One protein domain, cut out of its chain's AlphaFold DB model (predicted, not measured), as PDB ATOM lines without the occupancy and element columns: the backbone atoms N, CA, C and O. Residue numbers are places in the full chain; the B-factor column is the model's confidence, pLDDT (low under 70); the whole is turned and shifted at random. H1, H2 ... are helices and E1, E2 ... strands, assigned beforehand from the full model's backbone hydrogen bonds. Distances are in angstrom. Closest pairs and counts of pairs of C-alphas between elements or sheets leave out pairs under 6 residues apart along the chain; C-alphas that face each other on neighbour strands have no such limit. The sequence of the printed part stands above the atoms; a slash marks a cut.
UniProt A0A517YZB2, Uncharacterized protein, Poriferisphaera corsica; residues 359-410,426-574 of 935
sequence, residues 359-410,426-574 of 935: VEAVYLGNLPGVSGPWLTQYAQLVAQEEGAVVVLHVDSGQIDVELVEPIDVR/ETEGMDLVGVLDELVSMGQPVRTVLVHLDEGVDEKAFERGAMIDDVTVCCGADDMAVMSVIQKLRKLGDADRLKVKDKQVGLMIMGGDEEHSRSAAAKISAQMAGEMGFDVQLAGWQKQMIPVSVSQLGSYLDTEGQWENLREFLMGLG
ATOM      1  N   VAL A 359     -19.211 -12.797 -38.968       95.25
ATOM      2  CA  VAL A 359     -17.936 -13.144 -39.611       95.25
ATOM      3  C   VAL A 359     -18.210 -14.130 -40.729       95.25
ATOM      4  O   VAL A 359     -18.828 -15.163 -40.493       95.25
ATOM      5  N   GLU A 360     -17.702 -13.834 -41.918       95.94
ATOM      6  CA  GLU A 360     -17.966 -14.612 -43.123       95.94
ATOM      7  C   GLU A 360     -16.671 -14.791 -43.919       95.94
ATOM      8  O   GLU A 360     -15.938 -13.829 -44.151       95.94
ATOM      9  N   ALA A 361     -16.371 -16.021 -44.332       96.69
ATOM     10  CA  ALA A 361     -15.265 -16.295 -45.242       96.69
ATOM     11  C   ALA A 361     -15.718 -16.062 -46.681       96.69
ATOM     12  O   ALA A 361     -16.762 -16.567 -47.087       96.69
ATOM     13  N   VAL A 362     -14.919 -15.351 -47.472       97.56
ATOM     14  CA  VAL A 362     -15.231 -15.071 -48.874       97.56
ATOM     15  C   VAL A 362     -14.153 -15.649 -49.778       97.56
ATOM     16  O   VAL A 362     -12.967 -15.373 -49.599       97.56
ATOM     17  N   TYR A 363     -14.575 -16.421 -50.775       96.81
ATOM     18  CA  TYR A 363     -13.713 -16.929 -51.841       96.81
ATOM     19  C   TYR A 363     -14.118 -16.318 -53.177       96.81
ATOM     20  O   TYR A 363     -15.306 -16.196 -53.481       96.81
ATOM     21  N   LEU A 364     -13.134 -15.985 -54.007       96.31
ATOM     22  CA  LEU A 364     -13.375 -15.497 -55.361       96.31
ATOM     23  C   LEU A 364     -13.191 -16.651 -56.355       96.31
ATOM     24  O   LEU A 364     -12.157 -17.322 -56.395       96.31
ATOM     25  N   GLY A 365     -14.247 -16.935 -57.112       94.69
ATOM     26  CA  GLY A 365     -14.234 -17.821 -58.269       94.69
ATOM     27  C   GLY A 365     -13.756 -17.095 -59.524       94.69
ATOM     28  O   GLY A 365     -13.192 -16.004 -59.456       94.69
ATOM     29  N   ASN A 366     -14.018 -17.687 -60.690       93.00
ATOM     30  CA  ASN A 366     -13.817 -16.981 -61.951       93.00
ATOM     31  C   ASN A 366     -14.823 -15.823 -62.031       93.00
ATOM     32  O   ASN A 366     -16.035 -16.049 -62.011       93.00
ATOM     33  N   LEU A 367     -14.321 -14.594 -62.053       92.75
ATOM     34  CA  LEU A 367     -15.108 -13.367 -62.080       92.75
ATOM     35  C   LEU A 367     -14.791 -12.601 -63.369       92.75
ATOM     36  O   LEU A 367     -13.662 -12.661 -63.851       92.75
ATOM     37  N   PRO A 368     -15.753 -11.856 -63.932       77.94
ATOM     38  CA  PRO A 368     -15.498 -11.077 -65.135       77.94
ATOM     39  C   PRO A 368     -14.512  -9.934 -64.845       77.94
ATOM     40  O   PRO A 368     -14.818  -9.019 -64.080       77.94
ATOM     41  N   GLY A 369     -13.343  -9.959 -65.485       85.94
ATOM     42  CA  GLY A 369     -12.292  -8.956 -65.293       85.94
ATOM     43  C   GLY A 369     -11.502  -9.181 -64.001       85.94
ATOM     44  O   GLY A 369     -11.069 -10.293 -63.726       85.94
ATOM     45  N   VAL A 370     -11.293  -8.120 -63.217       81.12
ATOM     46  CA  VAL A 370     -10.503  -8.183 -61.974       81.12
ATOM     47  C   VAL A 370     -11.403  -8.587 -60.802       81.12
ATOM     48  O   VAL A 370     -12.464  -7.997 -60.590       81.12
ATOM     49  N   SER A 371     -10.977  -9.582 -60.025       85.56
ATOM     50  CA  SER A 371     -11.747 -10.182 -58.928       85.56
ATOM     51  C   SER A 371     -11.879  -9.257 -57.705       85.56
ATOM     52  O   SER A 371     -12.968  -9.136 -57.138       85.56
ATOM     53  N   GLY A 372     -10.812  -8.540 -57.338       87.81
ATOM     54  CA  GLY A 372     -10.767  -7.644 -56.173       87.81
ATOM     55  C   GLY A 372     -11.883  -6.586 -56.136       87.81
ATOM     56  O   GLY A 372     -12.600  -6.488 -55.135       87.81
ATOM     57  N   PRO A 373     -12.131  -5.830 -57.225       92.19
ATOM     58  CA  PRO A 373     -13.243  -4.888 -57.287       92.19
ATOM     59  C   PRO A 373     -14.603  -5.524 -56.988       92.19
ATOM     60  O   PRO A 373     -15.391  -4.920 -56.262       92.19
ATOM     61  N   TRP A 374     -14.879  -6.740 -57.468       95.12
ATOM     62  CA  TRP A 374     -16.142  -7.436 -57.190       95.12
ATOM     63  C   TRP A 374     -16.312  -7.791 -55.715       95.12
ATOM     64  O   TRP A 374     -17.414  -7.647 -55.190       95.12
ATOM     65  N   LEU A 375     -15.244  -8.164 -55.010       96.38
ATOM     66  CA  LEU A 375     -15.310  -8.362 -53.561       96.38
ATOM     67  C   LEU A 375     -15.760  -7.083 -52.844       96.38
ATOM     68  O   LEU A 375     -16.639  -7.129 -51.985       96.38
ATOM     69  N   THR A 376     -15.229  -5.922 -53.240       95.56
ATOM     70  CA  THR A 376     -15.670  -4.642 -52.662       95.56
ATOM     71  C   THR A 376     -17.115  -4.289 -53.039       95.56
ATOM     72  O   THR A 376     -17.802  -3.648 -52.246       95.56
ATOM     73  N   GLN A 377     -17.619  -4.742 -54.200       95.31
ATOM     74  CA  GLN A 377     -19.046  -4.635 -54.554       95.31
ATOM     75  C   GLN A 377     -19.910  -5.480 -53.625       95.31
ATOM     76  O   GLN A 377     -20.918  -4.997 -53.114       95.31
ATOM     77  N   TYR A 378     -19.501  -6.728 -53.387       97.19
ATOM     78  CA  TYR A 378     -20.189  -7.613 -52.458       97.19
ATOM     79  C   TYR A 378     -20.215  -7.001 -51.054       97.19
ATOM     80  O   TYR A 378     -21.286  -6.822 -50.478       97.19
ATOM     81  N   ALA A 379     -19.062  -6.544 -50.561       97.19
ATOM     82  CA  ALA A 379     -18.961  -5.833 -49.293       97.19
ATOM     83  C   ALA A 379     -19.847  -4.578 -49.251       97.19
ATOM     84  O   ALA A 379     -20.439  -4.278 -48.220       97.19
ATOM     85  N   GLN A 380     -19.984  -3.849 -50.363       96.00
ATOM     86  CA  GLN A 380     -20.855  -2.678 -50.450       96.00
ATOM     87  C   GLN A 380     -22.342  -3.038 -50.372       96.00
ATOM     88  O   GLN A 380     -23.094  -2.262 -49.777       96.00
ATOM     89  N   LEU A 381     -22.762  -4.164 -50.955       94.75
ATOM     90  CA  LEU A 381     -24.134  -4.680 -50.860       94.75
ATOM     91  C   LEU A 381     -24.452  -5.103 -49.427       94.75
ATOM     92  O   LEU A 381     -25.388  -4.566 -48.835       94.75
ATOM     93  N   VAL A 382     -23.589  -5.935 -48.832       95.75
ATOM     94  CA  VAL A 382     -23.662  -6.298 -47.406       95.75
ATOM     95  C   VAL A 382     -23.713  -5.026 -46.558       95.75
ATOM     96  O   VAL A 382     -24.516  -4.911 -45.633       95.75
ATOM     97  N   ALA A 383     -22.922  -4.008 -46.917       94.81
ATOM     98  CA  ALA A 383     -22.885  -2.781 -46.146       94.81
ATOM     99  C   ALA A 383     -24.178  -1.960 -46.215       94.81
ATOM    100  O   ALA A 383     -24.561  -1.309 -45.240       94.81
ATOM    101  N   GLN A 384     -24.854  -1.969 -47.365       93.00
ATOM    102  CA  GLN A 384     -26.140  -1.294 -47.543       93.00
ATOM    103  C   GLN A 384     -27.256  -1.957 -46.730       93.00
ATOM    104  O   GLN A 384     -28.144  -1.250 -46.245       93.00
ATOM    105  N   GLU A 385     -27.198  -3.277 -46.573       92.31
ATOM    106  CA  GLU A 385     -28.183  -4.070 -45.835       92.31
ATOM    107  C   GLU A 385     -27.938  -4.015 -44.324       92.31
ATOM    108  O   GLU A 385     -28.851  -3.737 -43.542       92.31
ATOM    109  N   GLU A 386     -26.692  -4.233 -43.906       92.31
ATOM    110  CA  GLU A 386     -26.373  -4.546 -42.515       92.31
ATOM    111  C   GLU A 386     -25.695  -3.382 -41.786       92.31
ATOM    112  O   GLU A 386     -25.948  -3.168 -40.599       92.31
ATOM    113  N   GLY A 387     -24.890  -2.566 -42.469       92.94
ATOM    114  CA  GLY A 387     -24.121  -1.468 -41.873       92.94
ATOM    115  C   GLY A 387     -22.665  -1.467 -42.332       92.94
ATOM    116  O   GLY A 387     -22.338  -2.059 -43.335       92.94
ATOM    117  N   ALA A 388     -21.748  -0.790 -41.642       94.56
ATOM    118  CA  ALA A 388     -20.349  -0.798 -42.088       94.56
ATOM    119  C   ALA A 388     -19.756  -2.223 -42.073       94.56
ATOM    120  O   ALA A 388     -19.984  -2.976 -41.119       94.56
ATOM    121  N   VAL A 389     -18.983  -2.556 -43.109       96.12
ATOM    122  CA  VAL A 389     -18.349  -3.866 -43.309       96.12
ATOM    123  C   VAL A 389     -16.840  -3.693 -43.307       96.12
ATOM    124  O   VAL A 389     -16.322  -2.776 -43.940       96.12
ATOM    125  N   VAL A 390     -16.130  -4.569 -42.603       96.75
ATOM    126  CA  VAL A 390     -14.670  -4.668 -42.712       96.75
ATOM    127  C   VAL A 390     -14.331  -5.827 -43.627       96.75
ATOM    128  O   VAL A 390     -14.887  -6.908 -43.470       96.75
ATOM    129  N   VAL A 391     -13.413  -5.602 -44.560       97.56
ATOM    130  CA  VAL A 391     -12.872  -6.638 -45.438       97.56
ATOM    131  C   VAL A 391     -11.420  -6.882 -45.047       97.56
ATOM    132  O   VAL A 391     -10.625  -5.946 -44.959       97.56
ATOM    133  N   LEU A 392     -11.095  -8.139 -44.764       97.31
ATOM    134  CA  LEU A 392      -9.750  -8.620 -44.483       97.31
ATOM    135  C   LEU A 392      -9.263  -9.400 -45.697       97.31
ATOM    136  O   LEU A 392      -9.782 -10.482 -45.961       97.31
ATOM    137  N   HIS A 393      -8.280  -8.877 -46.419       96.69
ATOM    138  CA  HIS A 393      -7.625  -9.599 -47.507       96.69
ATOM    139  C   HIS A 393      -6.448 -10.362 -46.923       96.69
ATOM    140  O   HIS A 393      -5.467  -9.754 -46.502       96.69
ATOM    141  N   VAL A 394      -6.575 -11.682 -46.831       95.69
ATOM    142  CA  VAL A 394      -5.570 -12.543 -46.212       95.69
ATOM    143  C   VAL A 394      -4.743 -13.195 -47.309       95.69
ATOM    144  O   VAL A 394      -5.235 -14.064 -48.026       95.69
ATOM    145  N   ASP A 395      -3.483 -12.785 -47.394       92.81
ATOM    146  CA  ASP A 395      -2.477 -13.327 -48.303       92.81
ATOM    147  C   ASP A 395      -1.381 -14.077 -47.506       92.81
ATOM    148  O   ASP A 395      -1.325 -14.020 -46.279       92.81
ATOM    149  N   SER A 396      -0.489 -14.804 -48.172       89.31
ATOM    150  CA  SER A 396       0.665 -15.511 -47.615       89.31
ATOM    151  C   SER A 396       1.587 -14.624 -46.758       89.31
ATOM    152  O   SER A 396       2.097 -15.086 -45.732       89.31
ATOM    153  N   GLY A 397       1.787 -13.353 -47.135       90.56
ATOM    154  CA  GLY A 397       2.754 -12.454 -46.489       90.56
ATOM    155  C   GLY A 397       2.161 -11.331 -45.635       90.56
ATOM    156  O   GLY A 397       2.809 -10.881 -44.678       90.56
ATOM    157  N   GLN A 398       0.953 -10.876 -45.966       94.44
ATOM    158  CA  GLN A 398       0.300  -9.752 -45.302       94.44
ATOM    159  C   GLN A 398      -1.223  -9.912 -45.209       94.44
ATOM    160  O   GLN A 398      -1.836 -10.699 -45.927       94.44
ATOM    161  N   ILE A 399      -1.826  -9.130 -44.312       95.88
ATOM    162  CA  ILE A 399      -3.272  -8.955 -44.199       95.88
ATOM    163  C   ILE A 399      -3.600  -7.483 -44.429       95.88
ATOM    164  O   ILE A 399      -3.214  -6.631 -43.623       95.88
ATOM    165  N   ASP A 400      -4.336  -7.188 -45.495       95.25
ATOM    166  CA  ASP A 400      -4.836  -5.842 -45.771       95.25
ATOM    167  C   ASP A 400      -6.236  -5.657 -45.189       95.25
ATOM    168  O   ASP A 400      -7.076  -6.558 -45.224       95.25
ATOM    169  N   VAL A 401      -6.482  -4.475 -44.621       96.06
ATOM    170  CA  VAL A 401      -7.746  -4.144 -43.961       96.06
ATOM    171  C   VAL A 401      -8.410  -2.980 -44.667       96.06
ATOM    172  O   VAL A 401      -7.872  -1.868 -44.715       96.06
ATOM    173  N   GLU A 402      -9.630  -3.216 -45.128       96.12
ATOM    174  CA  GLU A 402     -10.484  -2.211 -45.743       96.12
ATOM    175  C   GLU A 402     -11.778  -2.026 -44.950       96.12
ATOM    176  O   GLU A 402     -12.336  -2.965 -44.385       96.12
ATOM    177  N   LEU A 403     -12.275  -0.792 -44.917       95.50
ATOM    178  CA  LEU A 403     -13.580  -0.444 -44.371       95.50
ATOM    179  C   LEU A 403     -14.496   0.012 -45.501       95.50
ATOM    180  O   LEU A 403     -14.217   1.009 -46.171       95.50
ATOM    181  N   VAL A 404     -15.617  -0.683 -45.659       95.56
ATOM    182  CA  VAL A 404     -16.661  -0.364 -46.630       95.56
ATOM    183  C   VAL A 404     -17.857   0.232 -45.897       95.56
ATOM    184  O   VAL A 404     -18.477  -0.397 -45.037       95.56
ATOM    185  N   GLU A 405     -18.173   1.484 -46.220       94.00
ATOM    186  CA  GLU A 405     -19.297   2.204 -45.618       94.00
ATOM    187  C   GLU A 405     -20.550   2.122 -46.514       94.00
ATOM    188  O   GLU A 405     -20.443   2.134 -47.745       94.00
ATOM    189  N   PRO A 406     -21.769   2.088 -45.943       93.25
ATOM    190  CA  PRO A 406     -22.995   2.172 -46.730       93.25
ATOM    191  C   PRO A 406     -23.062   3.483 -47.519       93.25
ATOM    192  O   PRO A 406     -22.963   4.576 -46.952       93.25
ATOM    193  N   ILE A 407     -23.309   3.387 -48.826       90.50
ATOM    194  CA  ILE A 407     -23.565   4.562 -49.665       90.50
ATOM    195  C   ILE A 407     -25.010   5.023 -49.457       90.50
ATOM    196  O   ILE A 407     -25.964   4.270 -49.646       90.50
ATOM    197  N   ASP A 408     -25.194   6.299 -49.120       82.19
ATOM    198  CA  ASP A 408     -26.513   6.916 -48.928       82.19
ATOM    199  C   ASP A 408     -27.154   7.256 -50.297       82.19
ATOM    200  O   ASP A 408     -27.329   8.420 -50.663       82.19
ATOM    201  N   VAL A 409     -27.483   6.233 -51.102       67.88
ATOM    202  CA  VAL A 409     -27.999   6.392 -52.484       67.88
ATOM    203  C   VAL A 409     -29.360   7.117 -52.508       67.88
ATOM    204  O   VAL A 409     -29.720   7.776 -53.484       67.88
ATOM    205  N   ARG A 410     -30.121   7.068 -51.406       55.06
ATOM    206  CA  ARG A 410     -31.515   7.548 -51.336       55.06
ATOM    207  C   ARG A 410     -31.688   9.048 -51.055       55.06
ATOM    208  O   ARG A 410     -32.824   9.509 -50.950       55.06
ATOM    209  N   GLU A 426      -6.493   6.373 -35.979       80.44
ATOM    210  CA  GLU A 426      -5.036   6.457 -36.031       80.44
ATOM    211  C   GLU A 426      -4.487   5.033 -35.872       80.44
ATOM    212  O   GLU A 426      -4.349   4.543 -34.756       80.44
ATOM    213  N   THR A 427      -4.215   4.349 -36.984       83.75
ATOM    214  CA  THR A 427      -3.741   2.953 -36.978       83.75
ATOM    215  C   THR A 427      -2.248   2.818 -36.663       83.75
ATOM    216  O   THR A 427      -1.755   1.711 -36.447       83.75
ATOM    217  N   GLU A 428      -1.508   3.930 -36.571       84.94
ATOM    218  CA  GLU A 428      -0.074   3.914 -36.270       84.94
ATOM    219  C   GLU A 428       0.223   3.255 -34.910       84.94
ATOM    220  O   GLU A 428      -0.036   3.804 -33.838       84.94
ATOM    221  N   GLY A 429       0.843   2.072 -34.962       86.50
ATOM    222  CA  GLY A 429       1.297   1.330 -33.786       86.50
ATOM    223  C   GLY A 429       0.242   0.433 -33.137       86.50
ATOM    224  O   GLY A 429       0.544  -0.171 -32.105       86.50
ATOM    225  N   MET A 430      -0.953   0.329 -33.721       90.81
ATOM    226  CA  MET A 430      -1.927  -0.697 -33.353       90.81
ATOM    227  C   MET A 430      -1.618  -2.001 -34.093       90.81
ATOM    228  O   MET A 430      -1.125  -1.987 -35.219       90.81
ATOM    229  N   ASP A 431      -1.871  -3.133 -33.443       94.44
ATOM    230  CA  ASP A 431      -1.908  -4.424 -34.122       94.44
ATOM    231  C   ASP A 431      -3.267  -4.623 -34.814       94.44
ATOM    232  O   ASP A 431      -4.228  -3.888 -34.564       94.44
ATOM    233  N   LEU A 432      -3.348  -5.619 -35.702       95.06
ATOM    234  CA  LEU A 432      -4.557  -5.918 -36.474       95.06
ATOM    235  C   LEU A 432      -5.781  -6.103 -35.564       95.06
ATOM    236  O   LEU A 432      -6.839  -5.524 -35.800       95.06
ATOM    237  N   VAL A 433      -5.620  -6.884 -34.493       96.44
ATOM    238  CA  VAL A 433      -6.695  -7.160 -33.531       96.44
ATOM    239  C   VAL A 433      -7.117  -5.894 -32.788       96.44
ATOM    240  O   VAL A 433      -8.310  -5.699 -32.589       96.44
ATOM    241  N   GLY A 434      -6.186  -5.011 -32.419       94.94
ATOM    242  CA  GLY A 434      -6.503  -3.728 -31.795       94.94
ATOM    243  C   GLY A 434      -7.342  -2.823 -32.695       94.94
ATOM    244  O   GLY A 434      -8.307  -2.226 -32.221       94.94
ATOM    245  N   VAL A 435      -7.037  -2.775 -33.997       94.75
ATOM    246  CA  VAL A 435      -7.839  -2.007 -34.965       94.75
ATOM    247  C   VAL A 435      -9.240  -2.594 -35.126       94.75
ATOM    248  O   VAL A 435     -10.219  -1.845 -35.127       94.75
ATOM    249  N   LEU A 436      -9.367  -3.921 -35.205       94.56
ATOM    250  CA  LEU A 436     -10.673  -4.579 -35.289       94.56
ATOM    251  C   LEU A 436     -11.499  -4.414 -34.007       94.56
ATOM    252  O   LEU A 436     -12.692  -4.123 -34.086       94.56
ATOM    253  N   ASP A 437     -10.879  -4.546 -32.835       93.69
ATOM    254  CA  ASP A 437     -11.534  -4.332 -31.542       93.69
ATOM    255  C   ASP A 437     -12.041  -2.891 -31.408       93.69
ATOM    256  O   ASP A 437     -13.173  -2.670 -30.971       93.69
ATOM    257  N   GLU A 438     -11.259  -1.902 -31.857       92.50
ATOM    258  CA  GLU A 438     -11.688  -0.503 -31.876       92.50
ATOM    259  C   GLU A 438     -12.868  -0.282 -32.834       92.50
ATOM    260  O   GLU A 438     -13.861   0.340 -32.446       92.50
ATOM    261  N   LEU A 439     -12.813  -0.833 -34.052       91.94
ATOM    262  CA  LEU A 439     -13.890  -0.738 -35.046       91.94
ATOM    263  C   LEU A 439     -15.209  -1.339 -34.559       91.94
ATOM    264  O   LEU A 439     -16.269  -0.727 -34.722       91.94
ATOM    265  N   VAL A 440     -15.149  -2.519 -33.945       90.38
ATOM    266  CA  VAL A 440     -16.325  -3.208 -33.402       90.38
ATOM    267  C   VAL A 440     -16.849  -2.489 -32.153       90.38
ATOM    268  O   VAL A 440     -18.061  -2.372 -31.966       90.38
ATOM    269  N   SER A 441     -15.959  -1.941 -31.320       87.38
ATOM    270  CA  SER A 441     -16.325  -1.237 -30.083       87.38
ATOM    271  C   SER A 441     -16.867   0.181 -30.300       87.38
ATOM    272  O   SER A 441     -17.518   0.746 -29.410       87.38
ATOM    273  N   MET A 442     -16.599   0.808 -31.449       81.94
ATOM    274  CA  MET A 442     -17.087   2.152 -31.748       81.94
ATOM    275  C   MET A 442     -18.618   2.191 -31.893       81.94
ATOM    276  O   MET A 442     -19.257   1.288 -32.416       81.94
ATOM    277  N   GLY A 443     -19.243   3.298 -31.461       65.25
ATOM    278  CA  GLY A 443     -20.709   3.475 -31.425       65.25
ATOM    279  C   GLY A 443     -21.440   3.477 -32.782       65.25
ATOM    280  O   GLY A 443     -22.633   3.789 -32.828       65.25
ATOM    281  N   GLN A 444     -20.734   3.169 -33.868       67.19
ATOM    282  CA  GLN A 444     -21.269   2.712 -35.147       67.19
ATOM    283  C   GLN A 444     -20.582   1.385 -35.452       67.19
ATOM    284  O   GLN A 444     -19.567   1.387 -36.145       67.19
ATOM    285  N   PRO A 445     -21.069   0.291 -34.853       79.25
ATOM    286  CA  PRO A 445     -20.348  -0.964 -34.891       79.25
ATOM    287  C   PRO A 445     -20.296  -1.445 -36.333       79.25
ATOM    288  O   PRO A 445     -21.329  -1.484 -37.011       79.25
ATOM    289  N   VAL A 446     -19.092  -1.797 -36.779       91.94
ATOM    290  CA  VAL A 446     -18.923  -2.710 -37.908       91.94
ATOM    291  C   VAL A 446     -19.810  -3.917 -37.634       91.94
ATOM    292  O   VAL A 446     -19.758  -4.497 -36.548       91.94
ATOM    293  N   ARG A 447     -20.695  -4.218 -38.579       92.88
ATOM    294  CA  ARG A 447     -21.693  -5.277 -38.412       92.88
ATOM    295  C   ARG A 447     -21.207  -6.601 -38.942       92.88
ATOM    296  O   ARG A 447     -21.566  -7.615 -38.355       92.88
ATOM    297  N   THR A 448     -20.353  -6.554 -39.956       95.38
ATOM    298  CA  THR A 448     -19.882  -7.741 -40.658       95.38
ATOM    299  C   THR A 448     -18.398  -7.609 -40.966       95.38
ATOM    300  O   THR A 448     -17.916  -6.537 -41.340       95.38
ATOM    301  N   VAL A 449     -17.669  -8.700 -40.758       96.56
ATOM    302  CA  VAL A 449     -16.255  -8.862 -41.083       96.56
ATOM    303  C   VAL A 449     -16.158  -9.942 -42.154       96.56
ATOM    304  O   VAL A 449     -16.362 -11.122 -41.874       96.56
ATOM    305  N   LEU A 450     -15.856  -9.527 -43.380       97.38
ATOM    306  CA  LEU A 450     -15.593 -10.422 -44.500       97.38
ATOM    307  C   LEU A 450     -14.109 -10.784 -44.504       97.38
ATOM    308  O   LEU A 450     -13.253  -9.902 -44.512       97.38
ATOM    309  N   VAL A 451     -13.796 -12.074 -44.509       97.31
ATOM    310  CA  VAL A 451     -12.428 -12.596 -44.556       97.31
ATOM    311  C   VAL A 451     -12.192 -13.202 -45.928       97.31
ATOM    312  O   VAL A 451     -12.608 -14.327 -46.195       97.31
ATOM    313  N   HIS A 452     -11.548 -12.443 -46.806       97.50
ATOM    314  CA  HIS A 452     -11.169 -12.907 -48.131       97.50
ATOM    315  C   HIS A 452      -9.922 -13.785 -48.061       97.50
ATOM    316  O   HIS A 452      -8.887 -13.361 -47.542       97.50
ATOM    317  N   LEU A 453     -10.043 -15.001 -48.588       95.75
ATOM    318  CA  LEU A 453      -9.005 -16.026 -48.571       95.75
ATOM    319  C   LEU A 453      -8.647 -16.394 -50.011       95.75
ATOM    320  O   LEU A 453      -9.433 -17.050 -50.700       95.75
ATOM    321  N   ASP A 454      -7.468 -15.964 -50.460       91.19
ATOM    322  CA  ASP A 454      -7.004 -16.227 -51.819       91.19
ATOM    323  C   ASP A 454      -6.292 -17.583 -51.911       91.19
ATOM    324  O   ASP A 454      -5.183 -17.767 -51.410       91.19
ATOM    325  N   GLU A 455      -6.934 -18.553 -52.566       85.38
ATOM    326  CA  GLU A 455      -6.361 -19.891 -52.766       85.38
ATOM    327  C   GLU A 455      -5.201 -19.924 -53.767       85.38
ATOM    328  O   GLU A 455      -4.469 -20.911 -53.797       85.38
ATOM    329  N   GLY A 456      -5.080 -18.907 -54.626       83.81
ATOM    330  CA  GLY A 456      -4.002 -18.823 -55.607       83.81
ATOM    331  C   GLY A 456      -2.671 -18.461 -54.961       83.81
ATOM    332  O   GLY A 456      -1.623 -18.827 -55.488       83.81
ATOM    333  N   VAL A 457      -2.720 -17.785 -53.810       72.38
ATOM    334  CA  VAL A 457      -1.528 -17.253 -53.140       72.38
ATOM    335  C   VAL A 457      -1.256 -17.929 -51.794       72.38
ATOM    336  O   VAL A 457      -0.099 -18.109 -51.419       72.38
ATOM    337  N   ASP A 458      -2.293 -18.365 -51.072       82.31
ATOM    338  CA  ASP A 458      -2.150 -19.056 -49.789       82.31
ATOM    339  C   ASP A 458      -2.638 -20.511 -49.852       82.31
ATOM    340  O   ASP A 458      -3.836 -20.798 -49.854       82.31
ATOM    341  N   GLU A 459      -1.700 -21.459 -49.776       83.44
ATOM    342  CA  GLU A 459      -2.002 -22.896 -49.695       83.44
ATOM    343  C   GLU A 459      -2.902 -23.252 -48.497       83.44
ATOM    344  O   GLU A 459      -3.627 -24.251 -48.526       83.44
ATOM    345  N   LYS A 460      -2.887 -22.431 -47.435       90.94
ATOM    346  CA  LYS A 460      -3.702 -22.630 -46.228       90.94
ATOM    347  C   LYS A 460      -5.047 -21.912 -46.274       90.94
ATOM    348  O   LYS A 460      -5.794 -22.014 -45.297       90.94
ATOM    349  N   ALA A 461      -5.400 -21.248 -47.375       92.38
ATOM    350  CA  ALA A 461      -6.642 -20.487 -47.501       92.38
ATOM    351  C   ALA A 461      -7.863 -21.329 -47.094       92.38
ATOM    352  O   ALA A 461      -8.657 -20.927 -46.240       92.38
ATOM    353  N   PHE A 462      -7.957 -22.563 -47.601       92.31
ATOM    354  CA  PHE A 462      -9.050 -23.478 -47.263       92.31
ATOM    355  C   PHE A 462      -9.048 -23.929 -45.797       92.31
ATOM    356  O   PHE A 462     -10.112 -24.021 -45.187       92.31
ATOM    357  N   GLU A 463      -7.879 -24.185 -45.198       91.69
ATOM    358  CA  GLU A 463      -7.782 -24.558 -43.776       91.69
ATOM    359  C   GLU A 463      -8.231 -23.413 -42.862       91.69
ATOM    360  O   GLU A 463      -8.865 -23.634 -41.826       91.69
ATOM    361  N   ARG A 464      -7.901 -22.180 -43.252       93.19
ATOM    362  CA  ARG A 464      -8.274 -20.948 -42.558       93.19
ATOM    363  C   ARG A 464      -9.778 -20.702 -42.652       93.19
ATOM    364  O   ARG A 464     -10.427 -20.524 -41.620       93.19
ATOM    365  N   GLY A 465     -10.353 -20.788 -43.850       91.62
ATOM    366  CA  GLY A 465     -11.793 -20.603 -44.051       91.62
ATOM    367  C   GLY A 465     -12.644 -21.740 -43.491       91.62
ATOM    368  O   GLY A 465     -13.753 -21.498 -43.024       91.62
ATOM    369  N   ALA A 466     -12.111 -22.964 -43.396       91.12
ATOM    370  CA  ALA A 466     -12.768 -24.070 -42.694       91.12
ATOM    371  C   ALA A 466     -13.084 -23.751 -41.218       91.12
ATOM    372  O   ALA A 466     -13.958 -24.379 -40.616       91.12
ATOM    373  N   MET A 467     -12.417 -22.761 -40.613       91.06
ATOM    374  CA  MET A 467     -12.677 -22.331 -39.236       91.06
ATOM    375  C   MET A 467     -13.845 -21.345 -39.091       91.06
ATOM    376  O   MET A 467     -14.262 -21.109 -37.958       91.06
ATOM    377  N   ILE A 468     -14.347 -20.781 -40.192       93.00
ATOM    378  CA  ILE A 468     -15.442 -19.803 -40.221       93.00
ATOM    379  C   ILE A 468     -16.709 -20.520 -40.695       93.00
ATOM    380  O   ILE A 468     -16.680 -21.195 -41.722       93.00
ATOM    381  N   ASP A 469     -17.789 -20.453 -39.917       92.38
ATOM    382  CA  ASP A 469     -19.001 -21.259 -40.144       92.38
ATOM    383  C   ASP A 469     -19.791 -20.822 -41.389       92.38
ATOM    384  O   ASP A 469     -20.396 -21.660 -42.059       92.38
ATOM    385  N   ASP A 470     -19.710 -19.543 -41.738       94.19
ATOM    386  CA  ASP A 470     -20.357 -18.952 -42.902       94.19
ATOM    387  C   ASP A 470     -19.344 -18.717 -44.024       94.19
ATOM    388  O   ASP A 470     -18.289 -18.106 -43.819       94.19
ATOM    389  N   VAL A 471     -19.654 -19.220 -45.217       95.88
ATOM    390  CA  VAL A 471     -18.780 -19.127 -46.388       95.88
ATOM    391  C   VAL A 471     -19.580 -18.628 -47.576       95.88
ATOM    392  O   VAL A 471     -20.576 -19.247 -47.927       95.88
ATOM    393  N   THR A 472     -19.105 -17.594 -48.263       97.50
ATOM    394  CA  THR A 472     -19.652 -17.172 -49.556       97.50
ATOM    395  C   THR A 472     -18.618 -17.293 -50.657       97.50
ATOM    396  O   THR A 472     -17.451 -16.943 -50.489       97.50
ATOM    397  N   VAL A 473     -19.056 -17.764 -51.822       97.44
ATOM    398  CA  VAL A 473     -18.246 -17.756 -53.042       97.44
ATOM    399  C   VAL A 473     -18.802 -16.712 -54.009       97.44
ATOM    400  O   VAL A 473     -19.991 -16.735 -54.322       97.44
ATOM    401  N   CYS A 474     -17.963 -15.794 -54.491       97.81
ATOM    402  CA  CYS A 474     -18.336 -14.839 -55.537       97.81
ATOM    403  C   CYS A 474     -17.886 -15.354 -56.909       97.81
ATOM    404  O   CYS A 474     -16.709 -15.667 -57.074       97.81
ATOM    405  N   CYS A 475     -18.763 -15.409 -57.913       97.88
ATOM    406  CA  CYS A 475     -18.389 -15.858 -59.263       97.88
ATOM    407  C   CYS A 475     -19.204 -15.211 -60.382       97.88
ATOM    408  O   CYS A 475     -20.227 -14.585 -60.132       97.88
ATOM    409  N   GLY A 476     -18.752 -15.372 -61.626       97.31
ATOM    410  CA  GLY A 476     -19.522 -15.060 -62.828       97.31
ATOM    411  C   GLY A 476     -20.745 -15.966 -63.015       97.31
ATOM    412  O   GLY A 476     -20.887 -16.993 -62.348       97.31
ATOM    413  N   ALA A 477     -21.630 -15.581 -63.936       97.19
ATOM    414  CA  ALA A 477     -22.808 -16.371 -64.317       97.19
ATOM    415  C   ALA A 477     -22.544 -17.356 -65.476       97.19
ATOM    416  O   ALA A 477     -23.411 -18.167 -65.798       97.19
ATOM    417  N   ASP A 478     -21.386 -17.268 -66.134       96.31
ATOM    418  CA  ASP A 478     -21.027 -18.132 -67.256       96.31
ATOM    419  C   ASP A 478     -20.680 -19.562 -66.804       96.31
ATOM    420  O   ASP A 478     -20.308 -19.812 -65.655       96.31
ATOM    421  N   ASP A 479     -20.787 -20.525 -67.725       96.19
ATOM    422  CA  ASP A 479     -20.589 -21.942 -67.403       96.19
ATOM    423  C   ASP A 479     -19.159 -22.250 -66.912       96.19
ATOM    424  O   ASP A 479     -18.978 -23.136 -66.073       96.19
ATOM    425  N   MET A 480     -18.139 -21.505 -67.360       93.44
ATOM    426  CA  MET A 480     -16.764 -21.695 -66.880       93.44
ATOM    427  C   MET A 480     -16.618 -21.232 -65.430       93.44
ATOM    428  O   MET A 480     -15.981 -21.917 -64.624       93.44
ATOM    429  N   ALA A 481     -17.240 -20.108 -65.070       95.81
ATOM    430  CA  ALA A 481     -17.309 -19.650 -63.688       95.81
ATOM    431  C   ALA A 481     -18.075 -20.608 -62.780       95.81
ATOM    432  O   ALA A 481     -17.586 -20.940 -61.698       95.81
ATOM    433  N   VAL A 482     -19.206 -21.135 -63.252       97.38
ATOM    434  CA  VAL A 482     -19.978 -22.163 -62.545       97.38
ATOM    435  C   VAL A 482     -19.112 -23.391 -62.247       97.38
ATOM    436  O   VAL A 482     -19.007 -23.813 -61.092       97.38
ATOM    437  N   MET A 483     -18.425 -23.929 -63.258       96.62
ATOM    438  CA  MET A 483     -17.553 -25.098 -63.093       96.62
ATOM    439  C   MET A 483     -16.372 -24.828 -62.154       96.62
ATOM    440  O   MET A 483     -16.019 -25.695 -61.349       96.62
ATOM    441  N   SER A 484     -15.784 -23.630 -62.214       94.81
ATOM    442  CA  SER A 484     -14.720 -23.205 -61.298       94.81
ATOM    443  C   SER A 484     -15.200 -23.202 -59.841       94.81
ATOM    444  O   SER A 484     -14.535 -23.768 -58.972       94.81
ATOM    445  N   VAL A 485     -16.392 -22.659 -59.568       96.56
ATOM    446  CA  VAL A 485     -16.973 -22.655 -58.214       96.56
ATOM    447  C   VAL A 485     -17.256 -24.059 -57.707       96.56
ATOM    448  O   VAL A 485     -16.918 -24.367 -56.567       96.56
ATOM    449  N   ILE A 486     -17.811 -24.937 -58.541       96.88
ATOM    450  CA  ILE A 486     -18.035 -26.346 -58.190       96.88
ATOM    451  C   ILE A 486     -16.726 -27.016 -57.752       96.88
ATOM    452  O   ILE A 486     -16.684 -27.703 -56.730       96.88
ATOM    453  N   GLN A 487     -15.633 -26.798 -58.488       94.75
ATOM    454  CA  GLN A 487     -14.323 -27.341 -58.125       94.75
ATOM    455  C   GLN A 487     -13.798 -26.757 -56.807       94.75
ATOM    456  O   GLN A 487     -13.288 -27.506 -55.973       94.75
ATOM    457  N   LYS A 488     -13.959 -25.449 -56.584       93.88
ATOM    458  CA  LYS A 488     -13.565 -24.785 -55.331       93.88
ATOM    459  C   LYS A 488     -14.356 -25.301 -54.132       93.88
ATOM    460  O   LYS A 488     -13.770 -25.635 -53.107       93.88
ATOM    461  N   LEU A 489     -15.672 -25.457 -54.270       94.25
ATOM    462  CA  LEU A 489     -16.531 -26.006 -53.220       94.25
ATOM    463  C   LEU A 489     -16.192 -27.467 -52.896       94.25
ATOM    464  O   LEU A 489     -16.234 -27.854 -51.729       94.25
ATOM    465  N   ARG A 490     -15.773 -28.267 -53.886       93.38
ATOM    466  CA  ARG A 490     -15.227 -29.613 -53.632       93.38
ATOM    467  C   ARG A 490     -13.937 -29.559 -52.817       93.38
ATOM    468  O   ARG A 490     -13.840 -30.276 -51.826       93.38
ATOM    469  N   LYS A 491     -12.984 -28.691 -53.182       92.38
ATOM    470  CA  LYS A 491     -11.735 -28.504 -52.418       92.38
ATOM    471  C   LYS A 491     -12.018 -28.072 -50.976       92.38
ATOM    472  O   LYS A 491     -11.456 -28.652 -50.051       92.38
ATOM    473  N   LEU A 492     -12.935 -27.122 -50.782       91.00
ATOM    474  CA  LEU A 492     -13.389 -26.691 -49.458       91.00
ATOM    475  C   LEU A 492     -14.006 -27.859 -48.674       91.00
ATOM    476  O   LEU A 492     -13.679 -28.077 -47.508       91.00
ATOM    477  N   GLY A 493     -14.857 -28.646 -49.330       90.19
ATOM    478  CA  GLY A 493     -15.443 -29.861 -48.777       90.19
ATOM    479  C   GLY A 493     -14.430 -30.936 -48.389       90.19
ATOM    480  O   GLY A 493     -14.612 -31.614 -47.378       90.19
ATOM    481  N   ASP A 494     -13.352 -31.084 -49.156       89.75
ATOM    482  CA  ASP A 494     -12.262 -32.009 -48.852       89.75
ATOM    483  C   ASP A 494     -11.377 -31.516 -47.699       89.75
ATOM    484  O   ASP A 494     -10.989 -32.319 -46.842       89.75
ATOM    485  N   ALA A 495     -11.104 -30.210 -47.635       86.88
ATOM    486  CA  ALA A 495     -10.362 -29.588 -46.541       86.88
ATOM    487  C   ALA A 495     -11.126 -29.680 -45.210       86.88
ATOM    488  O   ALA A 495     -10.532 -29.924 -44.159       86.88
ATOM    489  N   ASP A 496     -12.455 -29.563 -45.259       79.50
ATOM    490  CA  ASP A 496     -13.325 -29.561 -44.085       79.50
ATOM    491  C   ASP A 496     -14.316 -30.735 -44.063       79.50
ATOM    492  O   ASP A 496     -15.498 -30.616 -43.720       79.50
ATOM    493  N   ARG A 497     -13.800 -31.927 -44.383       69.94
ATOM    494  CA  ARG A 497     -14.553 -33.194 -44.494       69.94
ATOM    495  C   ARG A 497     -15.529 -33.505 -43.362       69.94
ATOM    496  O   ARG A 497     -16.406 -34.350 -43.533       69.94
ATOM    497  N   LEU A 498     -15.353 -32.905 -42.187       61.03
ATOM    498  CA  LEU A 498     -16.172 -33.175 -41.011       61.03
ATOM    499  C   LEU A 498     -17.252 -32.125 -40.737       61.03
ATOM    500  O   LEU A 498     -18.149 -32.454 -39.963       61.03
ATOM    501  N   LYS A 499     -17.196 -30.919 -41.317       79.81
ATOM    502  CA  LYS A 499     -18.089 -29.822 -40.910       79.81
ATOM    503  C   LYS A 499     -18.752 -29.041 -42.035       79.81
ATOM    504  O   LYS A 499     -19.659 -28.279 -41.727       79.81
ATOM    505  N   VAL A 500     -18.422 -29.260 -43.310       81.56
ATOM    506  CA  VAL A 500     -19.084 -28.496 -44.392       81.56
ATOM    507  C   VAL A 500     -20.611 -28.640 -44.385       81.56
ATOM    508  O   VAL A 500     -21.311 -27.696 -44.719       81.56
ATOM    509  N   LYS A 501     -21.153 -29.770 -43.915       84.50
ATOM    510  CA  LYS A 501     -22.610 -29.954 -43.776       84.50
ATOM    511  C   LYS A 501     -23.272 -29.030 -42.755       84.50
ATOM    512  O   LYS A 501     -24.474 -28.811 -42.849       84.50
ATOM    513  N   ASP A 502     -22.502 -28.539 -41.793       88.38
ATOM    514  CA  ASP A 502     -22.973 -27.622 -40.760       88.38
ATOM    515  C   ASP A 502     -22.744 -26.154 -41.163       88.38
ATOM    516  O   ASP A 502     -23.167 -25.254 -40.439       88.38
ATOM    517  N   LYS A 503     -22.071 -25.904 -42.298       89.38
ATOM    518  CA  LYS A 503     -21.773 -24.557 -42.790       89.38
ATOM    519  C   LYS A 503     -22.904 -24.006 -43.640       89.38
ATOM    520  O   LYS A 503     -23.514 -24.726 -44.430       89.38
ATOM    521  N   GLN A 504     -23.116 -22.699 -43.533       93.19
ATOM    522  CA  GLN A 504     -23.944 -21.968 -44.481       93.19
ATOM    523  C   GLN A 504     -23.070 -21.574 -45.674       93.19
ATOM    524  O   GLN A 504     -22.114 -20.814 -45.521       93.19
ATOM    525  N   VAL A 505     -23.378 -22.122 -46.853       96.00
ATOM    526  CA  VAL A 505     -22.659 -21.812 -48.095       96.00
ATOM    527  C   VAL A 505     -23.503 -20.867 -48.944       96.00
ATOM    528  O   VAL A 505     -24.504 -21.272 -49.535       96.00
ATOM    529  N   GLY A 506     -23.097 -19.602 -48.981       96.88
ATOM    530  CA  GLY A 506     -23.642 -18.556 -49.833       96.88
ATOM    531  C   GLY A 506     -22.967 -18.502 -51.207       96.88
ATOM    532  O   GLY A 506     -21.809 -18.883 -51.391       96.88
ATOM    533  N   LEU A 507     -23.696 -17.988 -52.190       97.75
ATOM    534  CA  LEU A 507     -23.224 -17.755 -53.548       97.75
ATOM    535  C   LEU A 507     -23.614 -16.349 -53.990       97.75
ATOM    536  O   LEU A 507     -24.787 -15.987 -53.942       97.75
ATOM    537  N   MET A 508     -22.638 -15.568 -54.440       97.94
ATOM    538  CA  MET A 508     -22.846 -14.233 -54.994       97.94
ATOM    539  C   MET A 508     -22.493 -14.245 -56.483       97.94
ATOM    540  O   MET A 508     -21.331 -14.448 -56.837       97.94
ATOM    541  N   ILE A 509     -23.473 -14.008 -57.357       98.00
ATOM    542  CA  ILE A 509     -23.235 -13.984 -58.808       98.00
ATOM    543  C   ILE A 509     -22.958 -12.556 -59.297       98.00
ATOM    544  O   ILE A 509     -23.728 -11.633 -59.043       98.00
ATOM    545  N   MET A 510     -21.874 -12.366 -60.041       97.19
ATOM    546  CA  MET A 510     -21.395 -11.071 -60.518       97.19
ATOM    547  C   MET A 510     -21.373 -11.009 -62.046       97.19
ATOM    548  O   MET A 510     -21.028 -11.974 -62.718       97.19
ATOM    549  N   GLY A 511     -21.721  -9.854 -62.609       94.62
ATOM    550  CA  GLY A 511     -21.722  -9.617 -64.056       94.62
ATOM    551  C   GLY A 511     -22.869 -10.283 -64.826       94.62
ATOM    552  O   GLY A 511     -22.869 -10.237 -66.053       94.62
ATOM    553  N   GLY A 512     -23.841 -10.888 -64.136       93.50
ATOM    554  CA  GLY A 512     -25.032 -11.505 -64.728       93.50
ATOM    555  C   GLY A 512     -26.314 -10.773 -64.340       93.50
ATOM    556  O   GLY A 512     -26.388 -10.142 -63.285       93.50
ATOM    557  N   ASP A 513     -27.345 -10.844 -65.183       96.44
ATOM    558  CA  ASP A 513     -28.692 -10.465 -64.753       96.44
ATOM    559  C   ASP A 513     -29.293 -11.511 -63.801       96.44
ATOM    560  O   ASP A 513     -28.692 -12.550 -63.512       96.44
ATOM    561  N   GLU A 514     -30.473 -11.210 -63.274       96.00
ATOM    562  CA  GLU A 514     -31.159 -12.050 -62.299       96.00
ATOM    563  C   GLU A 514     -31.430 -13.470 -62.805       96.00
ATOM    564  O   GLU A 514     -31.205 -14.439 -62.080       96.00
ATOM    565  N   GLU A 515     -31.903 -13.602 -64.045       96.81
ATOM    566  CA  GLU A 515     -32.290 -14.885 -64.630       96.81
ATOM    567  C   GLU A 515     -31.066 -15.789 -64.805       96.81
ATOM    568  O   GLU A 515     -31.057 -16.929 -64.327       96.81
ATOM    569  N   HIS A 516     -29.992 -15.256 -65.398       96.38
ATOM    570  CA  HIS A 516     -28.730 -15.978 -65.548       96.38
ATOM    571  C   HIS A 516     -28.128 -16.339 -64.186       96.38
ATOM    572  O   HIS A 516     -27.632 -17.452 -64.006       96.38
ATOM    573  N   SER A 517     -28.230 -15.443 -63.202       97.19
ATOM    574  CA  SER A 517     -27.716 -15.676 -61.849       97.19
ATOM    575  C   SER A 517     -28.474 -16.784 -61.119       97.19
ATOM    576  O   SER A 517     -27.856 -17.661 -60.516       97.19
ATOM    577  N   ARG A 518     -29.810 -16.802 -61.212       97.06
ATOM    578  CA  ARG A 518     -30.644 -17.875 -60.647       97.06
ATOM    579  C   ARG A 518     -30.371 -19.213 -61.325       97.06
ATOM    580  O   ARG A 518     -30.268 -20.226 -60.639       97.06
ATOM    581  N   SER A 519     -30.211 -19.212 -62.648       96.94
ATOM    582  CA  SER A 519     -29.860 -20.409 -63.417       96.94
ATOM    583  C   SER A 519     -28.495 -20.975 -62.999       96.94
ATOM    584  O   SER A 519     -28.385 -22.163 -62.687       96.94
ATOM    585  N   ALA A 520     -27.467 -20.125 -62.903       97.31
ATOM    586  CA  ALA A 520     -26.135 -20.504 -62.429       97.31
ATOM    587  C   ALA A 520     -26.171 -21.059 -60.994       97.31
ATOM    588  O   ALA A 520     -25.623 -22.131 -60.726       97.31
ATOM    589  N   ALA A 521     -26.880 -20.384 -60.086       97.75
ATOM    590  CA  ALA A 521     -27.033 -20.825 -58.703       97.75
ATOM    591  C   ALA A 521     -27.746 -22.178 -58.587       97.75
ATOM    592  O   ALA A 521     -27.289 -23.047 -57.847       97.75
ATOM    593  N   ALA A 522     -28.814 -22.396 -59.361       97.38
ATOM    594  CA  ALA A 522     -29.535 -23.665 -59.390       97.38
ATOM    595  C   ALA A 522     -28.650 -24.820 -59.886       97.38
ATOM    596  O   ALA A 522     -28.689 -25.908 -59.310       97.38
ATOM    597  N   LYS A 523     -27.811 -24.587 -60.909       97.69
ATOM    598  CA  LYS A 523     -26.827 -25.575 -61.389       97.69
ATOM    599  C   LYS A 523     -25.828 -25.949 -60.287       97.69
ATOM    600  O   LYS A 523     -25.614 -27.135 -60.034       97.69
ATOM    601  N   ILE A 524     -25.251 -24.950 -59.612       97.56
ATOM    602  CA  ILE A 524     -24.265 -25.155 -58.538       97.56
ATOM    603  C   ILE A 524     -24.901 -25.893 -57.352       97.56
ATOM    604  O   ILE A 524     -24.355 -26.900 -56.900       97.56
ATOM    605  N   SER A 525     -26.067 -25.438 -56.881       96.94
ATOM    606  CA  SER A 525     -26.810 -26.067 -55.779       96.94
ATOM    607  C   SER A 525     -27.167 -27.521 -56.102       96.94
ATOM    608  O   SER A 525     -26.843 -28.411 -55.316       96.94
ATOM    609  N   ALA A 526     -27.727 -27.805 -57.285       96.62
ATOM    610  CA  ALA A 526     -28.090 -29.166 -57.681       96.62
ATOM    611  C   ALA A 526     -26.884 -30.120 -57.667       96.62
ATOM    612  O   ALA A 526     -26.990 -31.257 -57.194       96.62
ATOM    613  N   GLN A 527     -25.725 -29.655 -58.141       96.75
ATOM    614  CA  GLN A 527     -24.510 -30.458 -58.152       96.75
ATOM    615  C   GLN A 527     -23.932 -30.671 -56.744       96.75
ATOM    616  O   GLN A 527     -23.582 -31.800 -56.392       96.75
ATOM    617  N   MET A 528     -23.872 -29.627 -55.914       95.69
ATOM    618  CA  MET A 528     -23.353 -29.728 -54.543       95.69
ATOM    619  C   MET A 528     -24.263 -30.552 -53.629       95.69
ATOM    620  O   MET A 528     -23.772 -31.378 -52.852       95.69
ATOM    621  N   ALA A 529     -25.580 -30.430 -53.785       94.56
ATOM    622  CA  ALA A 529     -26.546 -31.253 -53.070       94.56
ATOM    623  C   ALA A 529     -26.400 -32.740 -53.434       94.56
ATOM    624  O   ALA A 529     -26.467 -33.598 -52.552       94.56
ATOM    625  N   GLY A 530     -26.160 -33.053 -54.713       94.75
ATOM    626  CA  GLY A 530     -25.971 -34.425 -55.188       94.75
ATOM    627  C   GLY A 530     -24.650 -35.062 -54.748       94.75
ATOM    628  O   GLY A 530     -24.632 -36.225 -54.344       94.75
ATOM    629  N   GLU A 531     -23.547 -34.316 -54.816       93.81
ATOM    630  CA  GLU A 531     -22.202 -34.851 -54.567       93.81
ATOM    631  C   GLU A 531     -21.785 -34.782 -53.094       93.81
ATOM    632  O   GLU A 531     -21.238 -35.744 -52.553       93.81
ATOM    633  N   MET A 532     -22.054 -33.654 -52.437       92.25
ATOM    634  CA  MET A 532     -21.523 -33.337 -51.107       92.25
ATOM    635  C   MET A 532     -22.607 -33.323 -50.023       92.25
ATOM    636  O   MET A 532     -22.316 -33.499 -48.833       92.25
ATOM    637  N   GLY A 533     -23.874 -33.188 -50.424       91.81
ATOM    638  CA  GLY A 533     -25.023 -33.236 -49.524       91.81
ATOM    639  C   GLY A 533     -25.178 -31.988 -48.661       91.81
ATOM    640  O   GLY A 533     -25.633 -32.111 -47.524       91.81
ATOM    641  N   PHE A 534     -24.780 -30.824 -49.175       91.44
ATOM    642  CA  PHE A 534     -25.133 -29.516 -48.629       91.44
ATOM    643  C   PHE A 534     -25.727 -28.649 -49.742       91.44
ATOM    644  O   PHE A 534     -25.446 -28.872 -50.920       91.44
ATOM    645  N   ASP A 535     -26.569 -27.697 -49.355       93.56
ATOM    646  CA  ASP A 535     -27.214 -26.772 -50.282       93.56
ATOM    647  C   ASP A 535     -26.407 -25.473 -50.391       93.56
ATOM    648  O   ASP A 535     -25.805 -25.025 -49.412       93.56
ATOM    649  N   VAL A 536     -26.395 -24.888 -51.585       96.12
ATOM    650  CA  VAL A 536     -25.740 -23.609 -51.867       96.12
ATOM    651  C   VAL A 536     -26.824 -22.563 -52.062       96.12
ATOM    652  O   VAL A 536     -27.637 -22.663 -52.978       96.12
ATOM    653  N   GLN A 537     -26.830 -21.551 -51.204       96.25
ATOM    654  CA  GLN A 537     -27.857 -20.519 -51.191       96.25
ATOM    655  C   GLN A 537     -27.411 -19.307 -52.005       96.25
ATOM    656  O   GLN A 537     -26.306 -18.804 -51.822       96.25
ATOM    657  N   LEU A 538     -28.278 -18.795 -52.878       96.88
ATOM    658  CA  LEU A 538     -28.017 -17.538 -53.577       96.88
ATOM    659  C   LEU A 538     -28.093 -16.379 -52.571       96.88
ATOM    660  O   LEU A 538     -29.177 -16.000 -52.138       96.88
ATOM    661  N   ALA A 539     -26.936 -15.832 -52.202       96.38
ATOM    662  CA  ALA A 539     -26.812 -14.691 -51.299       96.38
ATOM    663  C   ALA A 539     -27.168 -13.370 -51.998       96.38
ATOM    664  O   ALA A 539     -27.644 -12.440 -51.357       96.38
ATOM    665  N   GLY A 540     -26.950 -13.286 -53.312       96.44
ATOM    666  CA  GLY A 540     -27.298 -12.119 -54.112       96.44
ATOM    667  C   GLY A 540     -26.752 -12.198 -55.533       96.44
ATOM    668  O   GLY A 540     -26.068 -13.152 -55.915       96.44
ATOM    669  N   TRP A 541     -27.053 -11.174 -56.325       97.12
ATOM    670  CA  TRP A 541     -26.494 -11.010 -57.661       97.12
ATOM    671  C   TRP A 541     -26.256  -9.534 -57.986       97.12
ATOM    672  O   TRP A 541     -26.913  -8.652 -57.437       97.12
ATOM    673  N   GLN A 542     -25.307  -9.258 -58.880       96.12
ATOM    674  CA  GLN A 542     -24.972  -7.902 -59.310       96.12
ATOM    675  C   GLN A 542     -24.643  -7.877 -60.805       96.12
ATOM    676  O   GLN A 542     -23.590  -8.347 -61.227       96.12
ATOM    677  N   LYS A 543     -25.504  -7.244 -61.610       95.44
ATOM    678  CA  LYS A 543     -25.326  -7.169 -63.073       95.44
ATOM    679  C   LYS A 543     -24.107  -6.373 -63.524       95.44
ATOM    680  O   LYS A 543     -23.479  -6.720 -64.515       95.44
ATOM    681  N   GLN A 544     -23.788  -5.288 -62.829       92.69
ATOM    682  CA  GLN A 544     -22.691  -4.391 -63.193       92.69
ATOM    683  C   GLN A 544     -22.045  -3.806 -61.942       92.69
ATOM    684  O   GLN A 544     -22.723  -3.627 -60.930       92.69
ATOM    685  N   MET A 545     -20.761  -3.461 -62.010       91.25
ATOM    686  CA  MET A 545     -20.093  -2.781 -60.900       91.25
ATOM    687  C   MET A 545     -20.766  -1.433 -60.602       91.25
ATOM    688  O   MET A 545     -21.121  -0.687 -61.516       91.25
ATOM    689  N   ILE A 546     -20.924  -1.113 -59.318       87.81
ATOM    690  CA  ILE A 546     -21.369   0.199 -58.846       87.81
ATOM    691  C   ILE A 546     -20.214   0.920 -58.135       87.81
ATOM    692  O   ILE A 546     -19.264   0.289 -57.676       87.81
ATOM    693  N   PRO A 547     -20.228   2.256 -58.034       84.19
ATOM    694  CA  PRO A 547     -19.253   2.954 -57.204       84.19
ATOM    695  C   PRO A 547     -19.320   2.452 -55.754       84.19
ATOM    696  O   PRO A 547     -20.412   2.268 -55.222       84.19
ATOM    697  N   VAL A 548     -18.161   2.264 -55.120       91.12
ATOM    698  CA  VAL A 548     -18.026   1.772 -53.735       91.12
ATOM    699  C   VAL A 548     -17.292   2.795 -52.873       91.12
ATOM    700  O   VAL A 548     -16.372   3.463 -53.350       91.12
ATOM    701  N   SER A 549     -17.680   2.924 -51.604       88.44
ATOM    702  CA  SER A 549     -17.008   3.804 -50.640       88.44
ATOM    703  C   SER A 549     -16.099   2.981 -49.737       88.44
ATOM    704  O   SER A 549     -16.548   2.439 -48.728       88.44
ATOM    705  N   VAL A 550     -14.819   2.902 -50.105       93.06
ATOM    706  CA  VAL A 550     -13.811   2.097 -49.402       93.06
ATOM    707  C   VAL A 550     -12.768   3.008 -48.765       93.06
ATOM    708  O   VAL A 550     -12.294   3.954 -49.395       93.06
ATOM    709  N   SER A 551     -12.407   2.717 -47.520       92.06
ATOM    710  CA  SER A 551     -11.290   3.341 -46.811       92.06
ATOM    711  C   SER A 551     -10.283   2.270 -46.410       92.06
ATOM    712  O   SER A 551     -10.610   1.388 -45.621       92.06
ATOM    713  N   GLN A 552      -9.057   2.357 -46.922       92.62
ATOM    714  CA  GLN A 552      -7.974   1.470 -46.501       92.62
ATOM    715  C   GLN A 552      -7.522   1.857 -45.088       92.62
ATOM    716  O   GLN A 552      -7.221   3.023 -44.825       92.62
ATOM    717  N   LEU A 553      -7.508   0.892 -44.170       92.62
ATOM    718  CA  LEU A 553      -7.159   1.116 -42.765       92.62
ATOM    719  C   LEU A 553      -5.697   0.774 -42.460       92.62
ATOM    720  O   LEU A 553      -5.092   1.387 -41.578       92.62
ATOM    721  N   GLY A 554      -5.114  -0.171 -43.192       91.88
ATOM    722  CA  GLY A 554      -3.704  -0.523 -43.066       91.88
ATOM    723  C   GLY A 554      -3.378  -1.894 -43.644       91.88
ATOM    724  O   GLY A 554      -4.278  -2.640 -44.026       91.88
ATOM    725  N   SER A 555      -2.083  -2.199 -43.666       93.69
ATOM    726  CA  SER A 555      -1.522  -3.491 -44.064       93.69
ATOM    727  C   SER A 555      -0.682  -4.048 -42.919       93.69
ATOM    728  O   SER A 555       0.105  -3.315 -42.309       93.69
ATOM    729  N   TYR A 556      -0.863  -5.328 -42.605       95.06
ATOM    730  CA  TYR A 556      -0.219  -5.998 -41.479       95.06
ATOM    731  C   TYR A 556       0.601  -7.181 -41.980       95.06
ATOM    732  O   TYR A 556       0.052  -8.169 -42.452       95.06
ATOM    733  N   LEU A 557       1.922  -7.079 -41.856       93.25
ATOM    734  CA  LEU A 557       2.856  -8.141 -42.235       93.25
ATOM    735  C   LEU A 557       2.766  -9.344 -41.280       93.25
ATOM    736  O   LEU A 557       2.320  -9.201 -40.138       93.25
ATOM    737  N   ASP A 558       3.318 -10.478 -41.722       92.31
ATOM    738  CA  ASP A 558       3.396 -11.741 -40.972       92.31
ATOM    739  C   ASP A 558       2.019 -12.382 -40.762       92.31
ATOM    740  O   ASP A 558       1.530 -12.511 -39.637       92.31
ATOM    741  N   THR A 559       1.390 -12.798 -41.866       93.12
ATOM    742  CA  THR A 559       0.067 -13.430 -41.841       93.12
ATOM    743  C   THR A 559      -0.009 -14.582 -40.850       93.12
ATOM    744  O   THR A 559      -0.965 -14.650 -40.090       93.12
ATOM    745  N   GLU A 560       0.988 -15.468 -40.793       93.25
ATOM    746  CA  GLU A 560       0.981 -16.606 -39.863       93.25
ATOM    747  C   GLU A 560       0.940 -16.154 -38.396       93.25
ATOM    748  O   GLU A 560       0.122 -16.653 -37.618       93.25
ATOM    749  N   GLY A 561       1.774 -15.178 -38.017       93.50
ATOM    750  CA  GLY A 561       1.786 -14.626 -36.662       93.50
ATOM    751  C   GLY A 561       0.519 -13.838 -36.313       93.50
ATOM    752  O   GLY A 561       0.043 -13.896 -35.174       93.50
ATOM    753  N   GLN A 562      -0.056 -13.116 -37.277       94.19
ATOM    754  CA  GLN A 562      -1.304 -12.371 -37.088       94.19
ATOM    755  C   GLN A 562      -2.528 -13.291 -37.054       94.19
ATOM    756  O   GLN A 562      -3.454 -13.045 -36.279       94.19
ATOM    757  N   TRP A 563      -2.528 -14.370 -37.841       95.62
ATOM    758  CA  TRP A 563      -3.675 -15.254 -38.024       95.62
ATOM    759  C   TRP A 563      -4.094 -15.949 -36.731       95.62
ATOM    760  O   TRP A 563      -5.286 -16.066 -36.468       95.62
ATOM    761  N   GLU A 564      -3.156 -16.373 -35.878       94.25
ATOM    762  CA  GLU A 564      -3.508 -16.994 -34.591       94.25
ATOM    763  C   GLU A 564      -4.301 -16.038 -33.685       94.25
ATOM    764  O   GLU A 564      -5.319 -16.431 -33.109       94.25
ATOM    765  N   ASN A 565      -3.873 -14.773 -33.607       95.00
ATOM    766  CA  ASN A 565      -4.546 -13.746 -32.810       95.00
ATOM    767  C   ASN A 565      -5.875 -13.328 -33.450       95.00
ATOM    768  O   ASN A 565      -6.886 -13.199 -32.757       95.00
ATOM    769  N   LEU A 566      -5.881 -13.159 -34.776       95.44
ATOM    770  CA  LEU A 566      -7.080 -12.849 -35.546       95.44
ATOM    771  C   LEU A 566      -8.130 -13.944 -35.366       95.44
ATOM    772  O   LEU A 566      -9.279 -13.649 -35.069       95.44
ATOM    773  N   ARG A 567      -7.740 -15.213 -35.462       94.62
ATOM    774  CA  ARG A 567      -8.623 -16.361 -35.263       94.62
ATOM    775  C   ARG A 567      -9.281 -16.345 -33.883       94.62
ATOM    776  O   ARG A 567     -10.486 -16.563 -33.792       94.62
ATOM    777  N   GLU A 568      -8.513 -16.125 -32.813       94.56
ATOM    778  CA  GLU A 568      -9.073 -16.049 -31.455       94.56
ATOM    779  C   GLU A 568     -10.080 -14.896 -31.337       94.56
ATOM    780  O   GLU A 568     -11.155 -15.070 -30.759       94.56
ATOM    781  N   PHE A 569      -9.769 -13.752 -31.950       94.88
ATOM    782  CA  PHE A 569     -10.662 -12.601 -32.014       94.88
ATOM    783  C   PHE A 569     -11.950 -12.893 -32.803       94.88
ATOM    784  O   PHE A 569     -13.038 -12.679 -32.273       94.88
ATOM    785  N   LEU A 570     -11.853 -13.449 -34.017       93.88
ATOM    786  CA  LEU A 570     -13.003 -13.793 -34.865       93.88
ATOM    787  C   LEU A 570     -13.932 -14.806 -34.179       93.88
ATOM    788  O   LEU A 570     -15.147 -14.641 -34.193       93.88
ATOM    789  N   MET A 571     -13.375 -15.809 -33.489       91.06
ATOM    790  CA  MET A 571     -14.171 -16.741 -32.676       91.06
ATOM    791  C   MET A 571     -14.845 -16.048 -31.480       91.06
ATOM    792  O   MET A 571     -15.912 -16.477 -31.033       91.06
ATOM    793  N   GLY A 572     -14.230 -14.986 -30.954       91.69
ATOM    794  CA  GLY A 572     -14.739 -14.174 -29.850       91.69
ATOM    795  C   GLY A 572     -15.846 -13.190 -30.237       91.69
ATOM    796  O   GLY A 572     -16.666 -12.867 -29.376       91.69
ATOM    797  N   LEU A 573     -15.918 -12.764 -31.506       88.38
ATOM    798  CA  LEU A 573     -16.972 -11.873 -32.026       88.38
ATOM    799  C   LEU A 573     -18.375 -12.490 -31.990       88.38
ATOM    800  O   LEU A 573     -19.374 -11.778 -32.101       88.38
ATOM    801  N   GLY A 574     -18.440 -13.790 -31.713       62.47
ATOM    802  CA  GLY A 574     -19.673 -14.526 -31.544       62.47
ATOM    803  C   GLY A 574     -20.046 -15.211 -32.841       62.47
ATOM    804  O   GLY A 574     -20.958 -14.769 -33.531       62.47
TER     805      GLY A 574
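Overview. This is residues 359 to 410 and 426 to 574 of the 935 residues of an uncharacterized protein of Poriferisphaera corsica (UniProt A0A517YZB2). A strongly twisted sheet of eight strands curls round helix H1; on its opposite face, H4 and H5 cover the end with E5, E6 and E7, and H2 and H6 the end with E2 and E3, making three layers. The short H3 packs on E4 and H4. The printed part has 201 residues with six named helices and eight named strands, in the order E1 H1 E2 E3 H2 E4 H3 E5 H4 E6 H5 E7 E8 H6; the class is mixed, helices and strands. The mixed sheet runs E7 E6 E5 E1 E4 E2 E3 E8, and the whole is compact, with a radius of gyration of the C-alphas of 16.4 A and spans of 48 by 43 by 28 A.

Arrangement. In the sheet, edge strand E7, residues 536 to 542, is parallel to E6, residues 504 to 510, with N 539 and O 507 at 2.8 A, within hydrogen-bond range. Also parallel, with pairs within that range, are E6 and E5, residues 470 to 476 (N 506 and O 471, 2.8 A), E5 and E1, residues 359 to 364 (N 472 and O 361, 2.8 A), E1 and E4, residues 448 to 453 (N 362 and O 451, 2.8 A), and E4 and E2, residues 389 to 394 (N 450 and O 390, 2.8 A). E2 and E3, residues 398 to 404, form an antiparallel hairpin (N 391 and O 402, 2.9 A); E3 is antiparallel to edge strand E8, residues 550 to 557 (N 403 and O 551, 2.8 A). The sheet curls round H1, residues 371 to 386; the closest C-alphas of H1 and E2, Ala 383 and Val 389, are 5.5 A apart. H4, residues 479 to 495, touches H5, residues 514 to 531, which touches H4 with its residues 520 to 528 alone; their closest C-alphas, Ile 486 and Ile 524, are 6.4 A apart, and the two helices run the same way at a steep tilt of 37 degrees, only just past shallow. H2, residues 432 to 441, touches H6, residues 559 to 572, at a shallow tilt of 25 degrees, the same way; their closest C-alphas are Val 433 and Leu 566, 6.0 A. H3, residues 461 to 465, touches H4 at residues 491 to 495 alone, the closest C-alphas being Phe 462 and Leu 492, 5.8 A. E5, H4, E6 and E6, H5, E7 are strand-helix-strand units, parallel neighbours with a helix between; E1, H1, E2 and E4, H3, E5 are split ones, with another strand between; the four crossovers are right-handed. Each O i to N i+4 pair is within range in H1 to H5, and 8 of 10 in H6.

Along the chain. E1 begins at C-alpha 359 (-17.936, -13.144, -39.611), and H6 ends at C-alpha 572 (-14.739, -14.174, -29.850). From first to last C-alpha H5 measures 25.7 A, H4 24.5 A, H1 22.7 A and E8 20.8 A.

Size, cuts and confidence. The two C-alphas farthest apart, Glu 428 and Gly 530, are 50.0 A apart. Residues 411 to 425 are not printed; C-alphas 410 and 426 are 30.6 A apart across this cut. Of the links printed whole, none is long. Mean pLDDT of the printed part is 92.1; residues 409 to 410, 443 to 444, 497 to 498 and 574 are under 70.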